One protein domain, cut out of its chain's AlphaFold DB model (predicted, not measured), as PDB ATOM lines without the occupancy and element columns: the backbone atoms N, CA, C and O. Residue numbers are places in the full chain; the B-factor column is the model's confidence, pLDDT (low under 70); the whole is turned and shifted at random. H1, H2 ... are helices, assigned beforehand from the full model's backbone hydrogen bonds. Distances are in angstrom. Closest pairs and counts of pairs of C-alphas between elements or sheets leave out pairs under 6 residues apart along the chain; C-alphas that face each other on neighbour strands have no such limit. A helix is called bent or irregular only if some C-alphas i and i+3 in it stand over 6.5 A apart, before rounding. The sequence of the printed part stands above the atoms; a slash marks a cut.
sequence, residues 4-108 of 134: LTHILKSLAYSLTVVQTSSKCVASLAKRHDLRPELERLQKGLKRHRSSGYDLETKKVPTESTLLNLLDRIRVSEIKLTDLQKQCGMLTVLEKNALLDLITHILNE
ATOM      1  N   LEU A   4     -12.430  25.956  28.982       77.88
ATOM      2  CA  LEU A   4     -11.707  26.711  27.957       77.88
ATOM      3  C   LEU A   4     -12.649  27.559  27.084       77.88
ATOM      4  O   LEU A   4     -12.306  28.685  26.725       77.88
ATOM      5  N   THR A   5     -13.844  27.045  26.768       77.38
ATOM      6  CA  THR A   5     -14.869  27.780  26.008       77.38
ATOM      7  C   THR A   5     -15.299  29.030  26.761       77.38
ATOM      8  O   THR A   5     -15.411  30.101  26.172       77.38
ATOM      9  N   HIS A   6     -15.536  28.892  28.068       81.12
ATOM     10  CA  HIS A   6     -15.999  29.986  28.912       81.12
ATOM     11  C   HIS A   6     -14.935  31.083  29.037       81.12
ATOM     12  O   HIS A   6     -15.252  32.260  28.895       81.12
ATOM     13  N   ILE A   7     -13.667  30.706  29.230       81.88
ATOM     14  CA  ILE A   7     -12.544  31.654  29.305       81.88
ATOM     15  C   ILE A   7     -12.377  32.405  27.976       81.88
ATOM     16  O   ILE A   7     -12.254  33.629  27.976       81.88
ATOM     17  N   LEU A   8     -12.422  31.693  26.843       82.19
ATOM     18  CA  LEU A   8     -12.283  32.300  25.517       82.19
ATOM     19  C   LEU A   8     -13.426  33.284  25.220       82.19
ATOM     20  O   LEU A   8     -13.160  34.401  24.778       82.19
ATOM     21  N   LYS A   9     -14.679  32.900  25.507       81.19
ATOM     22  CA  LYS A   9     -15.852  33.778  25.357       81.19
ATOM     23  C   LYS A   9     -15.779  34.996  26.270       81.19
ATOM     24  O   LYS A   9     -15.963  36.119  25.814       81.19
ATOM     25  N   SER A  10     -15.460  34.786  27.545       81.69
ATOM     26  CA  SER A  10     -15.354  35.866  28.525       81.69
ATOM     27  C   SER A  10     -14.281  36.883  28.141       81.69
ATOM     28  O   SER A  10     -14.523  38.088  28.237       81.69
ATOM     29  N   LEU A  11     -13.125  36.423  27.650       83.19
ATOM     30  CA  LEU A  11     -12.078  37.307  27.152       83.19
ATOM     31  C   LEU A  11     -12.566  38.096  25.937       83.19
ATOM     32  O   LEU A  11     -12.448  39.316  25.927       83.19
ATOM     33  N   ALA A  12     -13.132  37.415  24.938       79.19
ATOM     34  CA  ALA A  12     -13.589  38.046  23.706       79.19
ATOM     35  C   ALA A  12     -14.656  39.117  23.956       79.19
ATOM     36  O   ALA A  12     -14.529  40.237  23.472       79.19
ATOM     37  N   TYR A  13     -15.659  38.802  24.775       78.12
ATOM     38  CA  TYR A  13     -16.686  39.754  25.184       78.12
ATOM     39  C   TYR A  13     -16.103  40.929  25.979       78.12
ATOM     40  O   TYR A  13     -16.448  42.089  25.766       78.12
ATOM     41  N   SER A  14     -15.151  40.661  26.876       77.88
ATOM     42  CA  SER A  14     -14.488  41.739  27.613       77.88
ATOM     43  C   SER A  14     -13.751  42.698  26.671       77.88
ATOM     44  O   SER A  14     -13.675  43.880  26.976       77.88
ATOM     45  N   LEU A  15     -13.275  42.234  25.508       78.88
ATOM     46  CA  LEU A  15     -12.654  43.077  24.479       78.88
ATOM     47  C   LEU A  15     -13.655  43.860  23.629       78.88
ATOM     48  O   LEU A  15     -13.323  44.947  23.165       78.88
ATOM     49  N   THR A  16     -14.863  43.334  23.412       77.62
ATOM     50  CA  THR A  16     -15.907  44.072  22.683       77.62
ATOM     51  C   THR A  16     -16.499  45.193  23.534       77.62
ATOM     52  O   THR A  16     -16.901  46.223  22.998       77.62
ATOM     53  N   VAL A  17     -16.529  45.019  24.860       75.12
ATOM     54  CA  VAL A  17     -17.122  45.988  25.796       75.12
ATOM     55  C   VAL A  17     -16.087  46.918  26.435       75.12
ATOM     56  O   VAL A  17     -16.422  48.044  26.804       75.12
ATOM     57  N   VAL A  18     -14.838  46.476  26.593       71.31
ATOM     58  CA  VAL A  18     -13.764  47.254  27.220       71.31
ATOM     59  C   VAL A  18     -12.616  47.416  26.233       71.31
ATOM     60  O   VAL A  18     -12.035  46.438  25.768       71.31
ATOM     61  N   GLN A  19     -12.244  48.669  25.956       66.69
ATOM     62  CA  GLN A  19     -11.039  48.956  25.181       66.69
ATOM     63  C   GLN A  19      -9.812  48.352  25.869       66.69
ATOM     64  O   GLN A  19      -9.593  48.510  27.072       66.69
ATOM     65  N   THR A  20      -8.980  47.675  25.083       70.62
ATOM     66  CA  THR A  20      -7.711  47.109  25.541       70.62
ATOM     67  C   THR A  20      -6.812  48.204  26.099       70.62
ATOM     68  O   THR A  20      -6.397  49.104  25.369       70.62
ATOM     69  N   SER A  21      -6.482  48.125  27.389       76.38
ATOM     70  CA  SER A  21      -5.548  49.066  28.007       76.38
ATOM     71  C   SER A  21      -4.158  48.927  27.382       76.38
ATOM     72  O   SER A  21      -3.603  47.827  27.343       76.38
ATOM     73  N   SER A  22      -3.551  50.044  26.974       78.62
ATOM     74  CA  SER A  22      -2.159  50.086  26.499       78.62
ATOM     75  C   SER A  22      -1.173  49.498  27.517       78.62
ATOM     76  O   SER A  22      -0.199  48.851  27.136       78.62
ATOM     77  N   LYS A  23      -1.460  49.634  28.821       82.25
ATOM     78  CA  LYS A  23      -0.671  49.021  29.901       82.25
ATOM     79  C   LYS A  23      -0.725  47.492  29.870       82.25
ATOM     80  O   LYS A  23       0.305  46.861  30.077       82.25
ATOM     81  N   CYS A  24      -1.890  46.912  29.580       80.94
ATOM     82  CA  CYS A  24      -2.067  45.461  29.457       80.94
ATOM     83  C   CYS A  24      -1.251  44.915  28.277       80.94
ATOM     84  O   CYS A  24      -0.474  43.978  28.442       80.94
ATOM     85  N   VAL A  25      -1.335  45.568  27.112       84.56
ATOM     86  CA  VAL A  25      -0.540  45.195  25.927       84.56
ATOM     87  C   VAL A  25       0.958  45.260  26.234       84.56
ATOM     88  O   VAL A  25       1.679  44.294  25.998       84.56
ATOM     89  N   ALA A  26       1.420  46.360  26.836       83.50
ATOM     90  CA  ALA A  26       2.824  46.536  27.195       83.50
ATOM     91  C   ALA A  26       3.313  45.539  28.264       83.50
ATOM     92  O   ALA A  26       4.481  45.150  28.243       83.50
ATOM     93  N   SER A  27       2.447  45.143  29.203       84.69
ATOM     94  CA  SER A  27       2.722  44.115  30.219       84.69
ATOM     95  C   SER A  27       2.928  42.749  29.561       84.69
ATOM     96  O   SER A  27       3.972  42.120  29.730       84.69
ATOM     97  N   LEU A  28       1.981  42.333  28.719       84.06
ATOM     98  CA  LEU A  28       2.018  41.047  28.024       84.06
ATOM     99  C   LEU A  28       3.172  40.958  27.025       84.06
ATOM    100  O   LEU A  28       3.818  39.918  26.929       84.06
ATOM    101  N   ALA A  29       3.500  42.055  26.346       85.88
ATOM    102  CA  ALA A  29       4.611  42.092  25.403       85.88
ATOM    103  C   ALA A  29       5.996  41.910  26.057       85.88
ATOM    104  O   ALA A  29       6.964  41.620  25.358       85.88
ATOM    105  N   LYS A  30       6.114  42.049  27.389       86.75
ATOM    106  CA  LYS A  30       7.339  41.701  28.137       86.75
ATOM    107  C   LYS A  30       7.520  40.191  28.312       86.75
ATOM    108  O   LYS A  30       8.632  39.739  28.571       86.75
ATOM    109  N   ARG A  31       6.446  39.407  28.203       85.25
ATOM    110  CA  ARG A  31       6.449  37.955  28.423       85.25
ATOM    111  C   ARG A  31       6.777  37.220  27.127       85.25
ATOM    112  O   ARG A  31       5.908  36.644  26.477       85.25
ATOM    113  N   HIS A  32       8.047  37.283  26.720       81.94
ATOM    114  CA  HIS A  32       8.531  36.677  25.473       81.94
ATOM    115  C   HIS A  32       8.273  35.166  25.379       81.94
ATOM    116  O   HIS A  32       8.120  34.640  24.276       81.94
ATOM    117  N   ASP A  33       8.162  34.493  26.524       84.00
ATOM    118  CA  ASP A  33       7.837  33.074  26.644       84.00
ATOM    119  C   ASP A  33       6.434  32.718  26.134       84.00
ATOM    120  O   ASP A  33       6.226  31.578  25.745       84.00
ATOM    121  N   LEU A  34       5.501  33.678  26.083       85.88
ATOM    122  CA  LEU A  34       4.115  33.463  25.645       85.88
ATOM    123  C   LEU A  34       3.904  33.614  24.130       85.88
ATOM    124  O   LEU A  34       2.787  33.436  23.629       85.88
ATOM    125  N   ARG A  35       4.948  33.997  23.381       87.69
ATOM    126  CA  ARG A  35       4.847  34.227  21.930       87.69
ATOM    127  C   ARG A  35       4.336  32.993  21.170       87.69
ATOM    128  O   ARG A  35       3.416  33.160  20.363       87.69
ATOM    129  N   PRO A  36       4.860  31.770  21.390       87.50
ATOM    130  CA  PRO A  36       4.404  30.591  20.656       87.50
ATOM    131  C   PRO A  36       2.911  30.298  20.864       87.50
ATOM    132  O   PRO A  36       2.209  29.932  19.919       87.50
ATOM    133  N   GLU A  37       2.403  30.476  22.082       84.69
ATOM    134  CA  GLU A  37       1.004  30.274  22.452       84.69
ATOM    135  C   GLU A  37       0.101  31.319  21.792       84.69
ATOM    136  O   GLU A  37      -0.935  30.961  21.222       84.69
ATOM    137  N   LEU A  38       0.519  32.590  21.791       85.69
ATOM    138  CA  LEU A  38      -0.181  33.675  21.096       85.69
ATOM    139  C   LEU A  38      -0.266  33.419  19.586       85.69
ATOM    140  O   LEU A  38      -1.333  33.568  18.990       85.69
ATOM    141  N   GLU A  39       0.822  32.969  18.957       87.81
ATOM    142  CA  GLU A  39       0.836  32.632  17.530       87.81
ATOM    143  C   GLU A  39      -0.056  31.421  17.203       87.81
ATOM    144  O   GLU A  39      -0.757  31.420  16.184       87.81
ATOM    145  N   ARG A  40      -0.078  30.390  18.064       83.81
ATOM    146  CA  ARG A  40      -0.999  29.244  17.927       83.81
ATOM    147  C   ARG A  40      -2.453  29.692  18.031       83.81
ATOM    148  O   ARG A  40      -3.264  29.298  17.191       83.81
ATOM    149  N   LEU A  41      -2.768  30.541  19.011       83.00
ATOM    150  CA  LEU A  41      -4.105  31.097  19.204       83.00
ATOM    151  C   LEU A  41      -4.540  31.927  17.988       83.00
ATOM    152  O   LEU A  41      -5.623  31.701  17.446       83.00
ATOM    153  N   GLN A  42      -3.665  32.803  17.480       88.00
ATOM    154  CA  GLN A  42      -3.930  33.607  16.285       88.00
ATOM    155  C   GLN A  42      -4.218  32.732  15.054       88.00
ATOM    156  O   GLN A  42      -5.178  32.974  14.316       88.00
ATOM    157  N   LYS A  43      -3.406  31.690  14.825       84.19
ATOM    158  CA  LYS A  43      -3.592  30.741  13.712       84.19
ATOM    159  C   LYS A  43      -4.905  29.967  13.840       84.19
ATOM    160  O   LYS A  43      -5.593  29.781  12.835       84.19
ATOM    161  N   GLY A  44      -5.261  29.537  15.051       78.50
ATOM    162  CA  GLY A  44      -6.527  28.862  15.339       78.50
ATOM    163  C   GLY A  44      -7.739  29.734  15.015       78.50
ATOM    164  O   GLY A  44      -8.623  29.302  14.276       78.50
ATOM    165  N   LEU A  45      -7.720  30.988  15.476       78.94
ATOM    166  CA  LEU A  45      -8.777  31.967  15.219       78.94
ATOM    167  C   LEU A  45      -8.924  32.264  13.718       78.94
ATOM    168  O   LEU A  45     -10.034  32.217  13.190       78.94
ATOM    169  N   LYS A  46      -7.824  32.502  12.987       82.19
ATOM    170  CA  LYS A  46      -7.864  32.808  11.540       82.19
ATOM    171  C   LYS A  46      -8.502  31.693  10.701       82.19
ATOM    172  O   LYS A  46      -9.214  31.994   9.748       82.19
ATOM    173  N   ARG A  47      -8.279  30.422  11.053       76.31
ATOM    174  CA  ARG A  47      -8.720  29.257  10.260       76.31
ATOM    175  C   ARG A  47     -10.207  28.912  10.394       76.31
ATOM    176  O   ARG A  47     -10.726  28.208   9.535       76.31
ATOM    177  N   HIS A  48     -10.895  29.379  11.435       69.62
ATOM    178  CA  HIS A  48     -12.296  29.016  11.678       69.62
ATOM    179  C   HIS A  48     -13.295  30.041  11.148       69.62
ATOM    180  O   HIS A  48     -13.125  31.242  11.352       69.62
ATOM    181  N   ARG A  49     -14.389  29.570  10.538       63.53
ATOM    182  CA  ARG A  49     -15.600  30.375  10.329       63.53
ATOM    183  C   ARG A  49     -16.413  30.358  11.627       63.53
ATOM    184  O   ARG A  49     -16.841  29.298  12.067       63.53
ATOM    185  N   SER A  50     -16.538  31.518  12.261       63.75
ATOM    186  CA  SER A  50     -17.314  31.744  13.484       63.75
ATOM    187  C   SER A  50     -18.809  31.594  13.196       63.75
ATOM    188  O   SER A  50     -19.312  32.223  12.267       63.75
ATOM    189  N   SER A  51     -19.503  30.769  13.983       61.44
ATOM    190  CA  SER A  51     -20.954  30.542  13.891       61.44
ATOM    191  C   SER A  51     -21.663  30.771  15.232       61.44
ATOM    192  O   SER A  51     -22.786  30.307  15.412       61.44
ATOM    193  N   GLY A  52     -20.987  31.397  16.203       60.38
ATOM    194  CA  GLY A  52     -21.479  31.531  17.571       60.38
ATOM    195  C   GLY A  52     -22.771  32.345  17.679       60.38
ATOM    196  O   GLY A  52     -22.951  33.328  16.966       60.38
ATOM    197  N   TYR A  53     -23.641  31.931  18.602       52.59
ATOM    198  CA  TYR A  53     -24.791  32.705  19.073       52.59
ATOM    199  C   TYR A  53     -24.373  33.565  20.274       52.59
ATOM    200  O   TYR A  53     -23.615  33.084  21.133       52.59
ATOM    201  N   ASP A  54     -24.871  34.804  20.331       51.06
ATOM    202  CA  ASP A  54     -24.659  35.720  21.456       51.06
ATOM    203  C   ASP A  54     -25.245  35.127  22.743       51.06
ATOM    204  O   ASP A  54     -26.396  34.692  22.792       51.06
ATOM    205  N   LEU A  55     -24.434  35.095  23.797       46.91
ATOM    206  CA  LEU A  55     -24.860  34.763  25.152       46.91
ATOM    207  C   LEU A  55     -24.428  35.903  26.069       46.91
ATOM    208  O   LEU A  55     -23.248  36.242  26.127       46.91
ATOM    209  N   GLU A  56     -25.378  36.465  26.811       46.62
ATOM    210  CA  GLU A  56     -25.105  37.500  27.803       46.62
ATOM    211  C   GLU A  56     -24.360  36.918  29.004       46.62
ATOM    212  O   GLU A  56     -24.883  36.032  29.673       46.62
ATOM    213  N   THR A  57     -23.166  37.422  29.332       43.75
ATOM    214  CA  THR A  57     -22.628  37.353  30.704       43.75
ATOM    215  C   THR A  57     -21.521  38.385  30.975       43.75
ATOM    216  O   THR A  57     -20.892  38.922  30.073       43.75
ATOM    217  N   LYS A  58     -21.358  38.663  32.277       49.59
ATOM    218  CA  LYS A  58     -20.556  39.671  33.003       49.59
ATOM    219  C   LYS A  58     -19.225  40.146  32.386       49.59
ATOM    220  O   LYS A  58     -18.458  39.384  31.814       49.59
ATOM    221  N   LYS A  59     -18.899  41.413  32.683       51.69
ATOM    222  CA  LYS A  59     -17.580  42.041  32.475       51.69
ATOM    223  C   LYS A  59     -16.521  41.375  33.369       51.69
ATOM    224  O   LYS A  59     -16.724  41.293  34.580       51.69
ATOM    225  N   VAL A  60     -15.399  40.937  32.794       59.62
ATOM    226  CA  VAL A  60     -14.288  40.270  33.505       59.62
ATOM    227  C   VAL A  60     -12.959  40.972  33.157       59.62
ATOM    228  O   VAL A  60     -12.854  41.564  32.083       59.62
ATOM    229  N   PRO A  61     -11.929  40.969  34.030       62.72
ATOM    230  CA  PRO A  61     -10.641  41.594  33.718       62.72
ATOM    231  C   PRO A  61      -9.911  40.934  32.532       62.72
ATOM    232  O   PRO A  61      -9.606  39.738  32.559       62.72
ATOM    233  N   THR A  62      -9.564  41.731  31.514       77.50
ATOM    234  CA  THR A  62      -8.960  41.271  30.250       77.50
ATOM    235  C   THR A  62      -7.596  40.592  30.428       77.50
ATOM    236  O   THR A  62      -7.373  39.518  29.877       77.50
ATOM    237  N   GLU A  63      -6.684  41.183  31.212       78.69
ATOM    238  CA  GLU A  63      -5.313  40.665  31.386       78.69
ATOM    239  C   GLU A  63      -5.306  39.306  32.094       78.69
ATOM    240  O   GLU A  63      -4.745  38.342  31.584       78.69
ATOM    241  N   SER A  64      -6.000  39.202  33.232       78.62
ATOM    242  CA  SER A  64      -6.091  37.957  34.005       78.62
ATOM    243  C   SER A  64      -6.705  36.816  33.188       78.62
ATOM    244  O   SER A  64      -6.203  35.692  33.219       78.62
ATOM    245  N   THR A  65      -7.746  37.111  32.407       78.44
ATOM    246  CA  THR A  65      -8.413  36.104  31.571       78.44
ATOM    247  C   THR A  65      -7.508  35.629  30.435       78.44
ATOM    248  O   THR A  65      -7.462  34.433  30.151       78.44
ATOM    249  N   LEU A  66      -6.740  36.535  29.818       83.00
ATOM    250  CA  LEU A  66      -5.767  36.174  28.789       83.00
ATOM    251  C   LEU A  66      -4.602  35.360  29.364       83.00
ATOM    252  O   LEU A  66      -4.217  34.363  28.763       83.00
ATOM    253  N   LEU A  67      -4.077  35.724  30.535       84.25
ATOM    254  CA  LEU A  67      -3.023  34.943  31.186       84.25
ATOM    255  C   LEU A  67      -3.496  33.530  31.533       84.25
ATOM    256  O   LEU A  67      -2.830  32.571  31.165       84.25
ATOM    257  N   ASN A  68      -4.685  33.390  32.122       82.62
ATOM    258  CA  ASN A  68      -5.274  32.082  32.413       82.62
ATOM    259  C   ASN A  68      -5.497  31.254  31.129       82.62
ATOM    260  O   ASN A  68      -5.228  30.054  31.101       82.62
ATOM    261  N   LEU A  69      -5.931  31.887  30.032       83.31
ATOM    262  CA  LEU A  69      -6.057  31.219  28.734       83.31
ATOM    263  C   LEU A  69      -4.705  30.700  28.225       83.31
ATOM    264  O   LEU A  69      -4.614  29.552  27.791       83.31
ATOM    265  N   LEU A  70      -3.664  31.534  28.271       83.69
ATOM    266  CA  LEU A  70      -2.326  31.183  27.792       83.69
ATOM    267  C   LEU A  70      -1.677  30.108  28.668       83.69
ATOM    268  O   LEU A  70      -1.149  29.134  28.134       83.69
ATOM    269  N   ASP A  71      -1.800  30.223  29.991       82.94
ATOM    270  CA  ASP A  71      -1.327  29.214  30.940       82.94
ATOM    271  C   ASP A  71      -2.012  27.867  30.680       82.94
ATOM    272  O   ASP A  71      -1.358  26.827  30.676       82.94
ATOM    273  N   ARG A  72      -3.309  27.858  30.351       78.81
ATOM    274  CA  ARG A  72      -4.016  26.624  29.975       78.81
ATOM    275  C   ARG A  72      -3.581  26.054  28.639       78.81
ATOM    276  O   ARG A  72      -3.461  24.835  28.537       78.81
ATOM    277  N   ILE A  73      -3.339  26.891  27.630       78.88
ATOM    278  CA  ILE A  73      -2.785  26.442  26.341       78.88
ATOM    279  C   ILE A  73      -1.424  25.775  26.558       78.88
ATOM    280  O   ILE A  73      -1.162  24.731  25.959       78.88
ATOM    281  N   ARG A  74      -0.596  26.353  27.433       76.50
ATOM    282  CA  ARG A  74       0.735  25.851  27.773       76.50
ATOM    283  C   ARG A  74       0.691  24.565  28.605       76.50
ATOM    284  O   ARG A  74       1.364  23.609  28.249       76.50
ATOM    285  N   VAL A  75      -0.103  24.523  29.677       79.38
ATOM    286  CA  VAL A  75      -0.186  23.374  30.604       79.38
ATOM    287  C   VAL A  75      -0.955  22.200  30.005       79.38
ATOM    288  O   VAL A  75      -0.602  21.051  30.240       79.38
ATOM    289  N   SER A  76      -2.012  22.467  29.236       70.31
ATOM    290  CA  SER A  76      -2.906  21.411  28.735       70.31
ATOM    291  C   SER A  76      -2.521  20.906  27.340       70.31
ATOM    292  O   SER A  76      -3.304  20.166  26.752       70.31
ATOM    293  N   GLU A  77      -1.381  21.354  26.786       69.69
ATOM    294  CA  GLU A  77      -0.903  21.053  25.422       69.69
ATOM    295  C   GLU A  77      -2.041  20.987  24.391       69.69
ATOM    296  O   GLU A  77      -2.177  20.034  23.618       69.69
ATOM    297  N   ILE A  78      -2.922  21.992  24.425       71.00
ATOM    298  CA  ILE A  78      -4.200  21.922  23.714       71.00
ATOM    299  C   ILE A  78      -3.917  21.753  22.223       71.00
ATOM    300  O   ILE A  78      -3.320  22.627  21.583       71.00
ATOM    301  N   LYS A  79      -4.376  20.632  21.654       75.31
ATOM    302  CA  LYS A  79      -4.252  20.378  20.219       75.31
ATOM    303  C   LYS A  79      -4.936  21.505  19.458       75.31
ATOM    304  O   LYS A  79      -6.040  21.933  19.802       75.31
ATOM    305  N   LEU A  80      -4.310  21.939  18.364       72.62
ATOM    306  CA  LEU A  80      -4.843  23.003  17.509       72.62
ATOM    307  C   LEU A  80      -6.304  22.740  17.112       72.62
ATOM    308  O   LEU A  80      -7.094  23.675  17.092       72.62
ATOM    309  N   THR A  81      -6.671  21.481  16.868       73.75
ATOM    310  CA  THR A  81      -8.031  21.039  16.522       73.75
ATOM    311  C   THR A  81      -9.062  21.290  17.622       73.75
ATOM    312  O   THR A  81     -10.217  21.589  17.325       73.75
ATOM    313  N   ASP A  82      -8.671  21.191  18.890       72.44
ATOM    314  CA  ASP A  82      -9.581  21.410  20.015       72.44
ATOM    315  C   ASP A  82      -9.766  22.900  20.275       72.44
ATOM    316  O   ASP A  82     -10.895  23.358  20.449       72.44
ATOM    317  N   LEU A  83      -8.687  23.679  20.171       72.81
ATOM    318  CA  LEU A  83      -8.746  25.141  20.188       72.81
ATOM    319  C   LEU A  83      -9.657  25.672  19.067       72.81
ATOM    320  O   LEU A  83     -10.506  26.533  19.281       72.81
ATOM    321  N   GLN A  84      -9.512  25.100  17.877       71.81
ATOM    322  CA  GLN A  84     -10.312  25.370  16.689       71.81
ATOM    323  C   GLN A  84     -11.815  25.122  16.901       71.81
ATOM    324  O   GLN A  84     -12.629  26.002  16.610       71.81
ATOM    325  N   LYS A  85     -12.193  23.982  17.497       73.50
ATOM    326  CA  LYS A  85     -13.589  23.704  17.889       73.50
ATOM    327  C   LYS A  85     -14.134  24.756  18.856       73.50
ATOM    328  O   LYS A  85     -15.266  25.200  18.685       73.50
ATOM    329  N   GLN A  86     -13.329  25.190  19.831       73.44
ATOM    330  CA  GLN A  86     -13.752  26.234  20.771       73.44
ATOM    331  C   GLN A  86     -13.907  27.604  20.099       73.44
ATOM    332  O   GLN A  86     -14.822  28.348  20.443       73.44
ATOM    333  N   CYS A  87     -13.078  27.922  19.101       73.44
ATOM    334  CA  CYS A  87     -13.192  29.164  18.330       73.44
ATOM    335  C   CYS A  87     -14.475  29.227  17.483       73.44
ATOM    336  O   CYS A  87     -14.969  30.320  17.217       73.44
ATOM    337  N   GLY A  88     -15.042  28.085  17.074       69.44
ATOM    338  CA  GLY A  88     -16.309  28.036  16.329       69.44
ATOM    339  C   GLY A  88     -17.513  28.588  17.104       69.44
ATOM    340  O   GLY A  88     -18.483  29.033  16.497       69.44
ATOM    341  N   MET A  89     -17.421  28.615  18.437       71.94
ATOM    342  CA  MET A  89     -18.456  29.117  19.347       71.94
ATOM    343  C   MET A  89     -18.451  30.640  19.523       71.94
ATOM    344  O   MET A  89     -19.372  31.162  20.154       71.94
ATOM    345  N   LEU A  90     -17.415  31.326  19.033       78.06
ATOM    346  CA  LEU A  90     -17.310  32.782  19.081       78.06
ATOM    347  C   LEU A  90     -18.168  33.409  17.982       78.06
ATOM    348  O   LEU A  90     -18.270  32.864  16.875       78.06
ATOM    349  N   THR A  91     -18.742  34.574  18.263       82.88
ATOM    350  CA  THR A  91     -19.308  35.425  17.214       82.88
ATOM    351  C   THR A  91     -18.193  36.022  16.350       82.88
ATOM    352  O   THR A  91     -17.007  35.992  16.696       82.88
ATOM    353  N   VAL A  92     -18.551  36.570  15.185       81.50
ATOM    354  CA  VAL A  92     -17.579  37.236  14.298       81.50
ATOM    355  C   VAL A  92     -16.914  38.425  15.004       81.50
ATOM    356  O   VAL A  92     -15.705  38.609  14.882       81.50
ATOM    357  N   LEU A  93     -17.687  39.198  15.774       81.50
ATOM    358  CA  LEU A  93     -17.199  40.367  16.514       81.50
ATOM    359  C   LEU A  93     -16.205  39.966  17.607       81.50
ATOM    360  O   LEU A  93     -15.099  40.498  17.660       81.50
ATOM    361  N   GLU A  94     -16.570  38.980  18.425       82.88
ATOM    362  CA  GLU A  94     -15.724  38.420  19.484       82.88
ATOM    363  C   GLU A  94     -14.394  37.889  18.935       82.88
ATOM    364  O   GLU A  94     -13.315  38.173  19.459       82.88
ATOM    365  N   LYS A  95     -14.467  37.135  17.836       84.00
ATOM    366  CA  LYS A  95     -13.290  36.595  17.161       84.00
ATOM    367  C   LYS A  95     -12.363  37.710  16.666       84.00
ATOM    368  O   LYS A  95     -11.149  37.600  16.835       84.00
ATOM    369  N   ASN A  96     -12.914  38.745  16.034       84.75
ATOM    370  CA  ASN A  96     -12.119  39.851  15.503       84.75
ATOM    371  C   ASN A  96     -11.456  40.647  16.632       84.75
ATOM    372  O   ASN A  96     -10.255  40.878  16.569       84.75
ATOM    373  N   ALA A  97     -12.183  40.934  17.714       85.25
ATOM    374  CA  ALA A  97     -11.626  41.623  18.876       85.25
ATOM    375  C   ALA A  97     -10.434  40.861  19.496       85.25
ATOM    376  O   ALA A  97      -9.404  41.455  19.822       85.25
ATOM    377  N   LEU A  98     -10.532  39.528  19.606       86.19
ATOM    378  CA  LEU A  98      -9.414  38.683  20.043       86.19
ATOM    379  C   LEU A  98      -8.229  38.726  19.073       86.19
ATOM    380  O   LEU A  98      -7.079  38.813  19.507       86.19
ATOM    381  N   LEU A  99      -8.492  38.641  17.768       88.12
ATOM    382  CA  LEU A  99      -7.450  38.702  16.743       88.12
ATOM    383  C   LEU A  99      -6.699  40.033  16.776       88.12
ATOM    384  O   LEU A  99      -5.469  40.028  16.674       88.12
ATOM    385  N   ASP A 100      -7.417  41.138  16.950       88.69
ATOM    386  CA  ASP A 100      -6.844  42.477  17.017       88.69
ATOM    387  C   ASP A 100      -5.955  42.629  18.254       88.69
ATOM    388  O   ASP A 100      -4.809  43.065  18.129       88.69
ATOM    389  N   LEU A 101      -6.411  42.170  19.428       88.81
ATOM    390  CA  LEU A 101      -5.584  42.181  20.638       88.81
ATOM    391  C   LEU A 101      -4.308  41.345  20.466       88.81
ATOM    392  O   LEU A 101      -3.216  41.824  20.766       88.81
ATOM    393  N   ILE A 102      -4.423  40.103  19.982       88.88
ATOM    394  CA  ILE A 102      -3.253  39.229  19.805       88.88
ATOM    395  C   ILE A 102      -2.263  39.860  18.823       88.88
ATOM    396  O   ILE A 102      -1.057  39.840  19.058       88.88
ATOM    397  N   THR A 103      -2.766  40.456  17.743       90.94
ATOM    398  CA  THR A 103      -1.932  41.146  16.753       90.94
ATOM    399  C   THR A 103      -1.227  42.354  17.365       90.94
ATOM    400  O   THR A 103      -0.032  42.533  17.145       90.94
ATOM    401  N   HIS A 104      -1.921  43.140  18.188       90.94
ATOM    402  CA  HIS A 104      -1.327  44.276  18.891       90.94
ATOM    403  C   HIS A 104      -0.202  43.832  19.841       90.94
ATOM    404  O   HIS A 104       0.882  44.410  19.815       90.94
ATOM    405  N   ILE A 105      -0.416  42.767  20.623       89.06
ATOM    406  CA  ILE A 105       0.610  42.225  21.525       89.06
ATOM    407  C   ILE A 105       1.834  41.751  20.735       89.06
ATOM    408  O   ILE A 105       2.953  42.116  21.083       89.06
ATOM    409  N   LEU A 106       1.639  40.978  19.662       90.81
ATOM    410  CA  LEU A 106       2.746  40.479  18.839       90.81
ATOM    411  C   LEU A 106       3.545  41.623  18.196       90.81
ATOM    412  O   LEU A 106       4.774  41.601  18.232       90.81
ATOM    413  N   ASN A 107       2.868  42.654  17.685       92.12
ATOM    414  CA  ASN A 107       3.532  43.836  17.134       92.12
ATOM    415  C   ASN A 107       4.363  44.571  18.196       92.12
ATOM    416  O   ASN A 107       5.488  44.984  17.927       92.12
ATOM    417  N   GLU A 108       3.841  44.709  19.416       91.19
ATOM    418  CA  GLU A 108       4.570  45.339  20.520       91.19
ATOM    419  C   GLU A 108       5.783  44.498  20.962       91.19
ATOM    420  O   GLU A 108       6.846  45.045  21.263       91.19
TER     421      GLU A 108
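AT A GLANCE: This is residues 4 to 108 of the 134 residues of an uncharacterized protein of Marinomonas gallaica (UniProt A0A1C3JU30). Two antiparallel helix pairs, H1 with H4 and H3 with H6, cross about perpendicular as a core; short H5 packs on H1 and H3, short H2 on H6. The printed part has 105 residues, with six named helices, H1 to H6 in order, and no named strand: all helix. It is compact, radius of gyration of the C-alphas 12.5 A, spanning 34 by 29 by 21 A.

IN THESE COORDINATES: H1, residues 4 to 17, starts at C-alpha 4 (-11.707, 26.711, 27.957). H2 is 22 to 28; H3, 32 to 47, 24.2 A long, is irregular, C-alphas 33 and 36 being 7.3 A apart. H4 is 62 to 75, H5 80 to 87; H6, 92 to 108, 24.4 A long, ends at C-alpha 108 (4.570, 45.339, 20.520).

HOW THE PARTS SIT: H1 touches H4, closest C-alphas Leu 11 and Thr 65, 5.9 A. H6 touches H1 with its residues 93 to 98 alone, closest C-alphas Ala 12 and Glu 94, 4.7 A, about perpendicular at 84 degrees. Every O i to N i+4 pair is within hydrogen-bond range except in H3, 10 of 12.

THE WHOLE: The printed part has no cut. In the printed part 17 residues have pLDDT under 70, among them residues 48 to 61, the long link from H3 to H4.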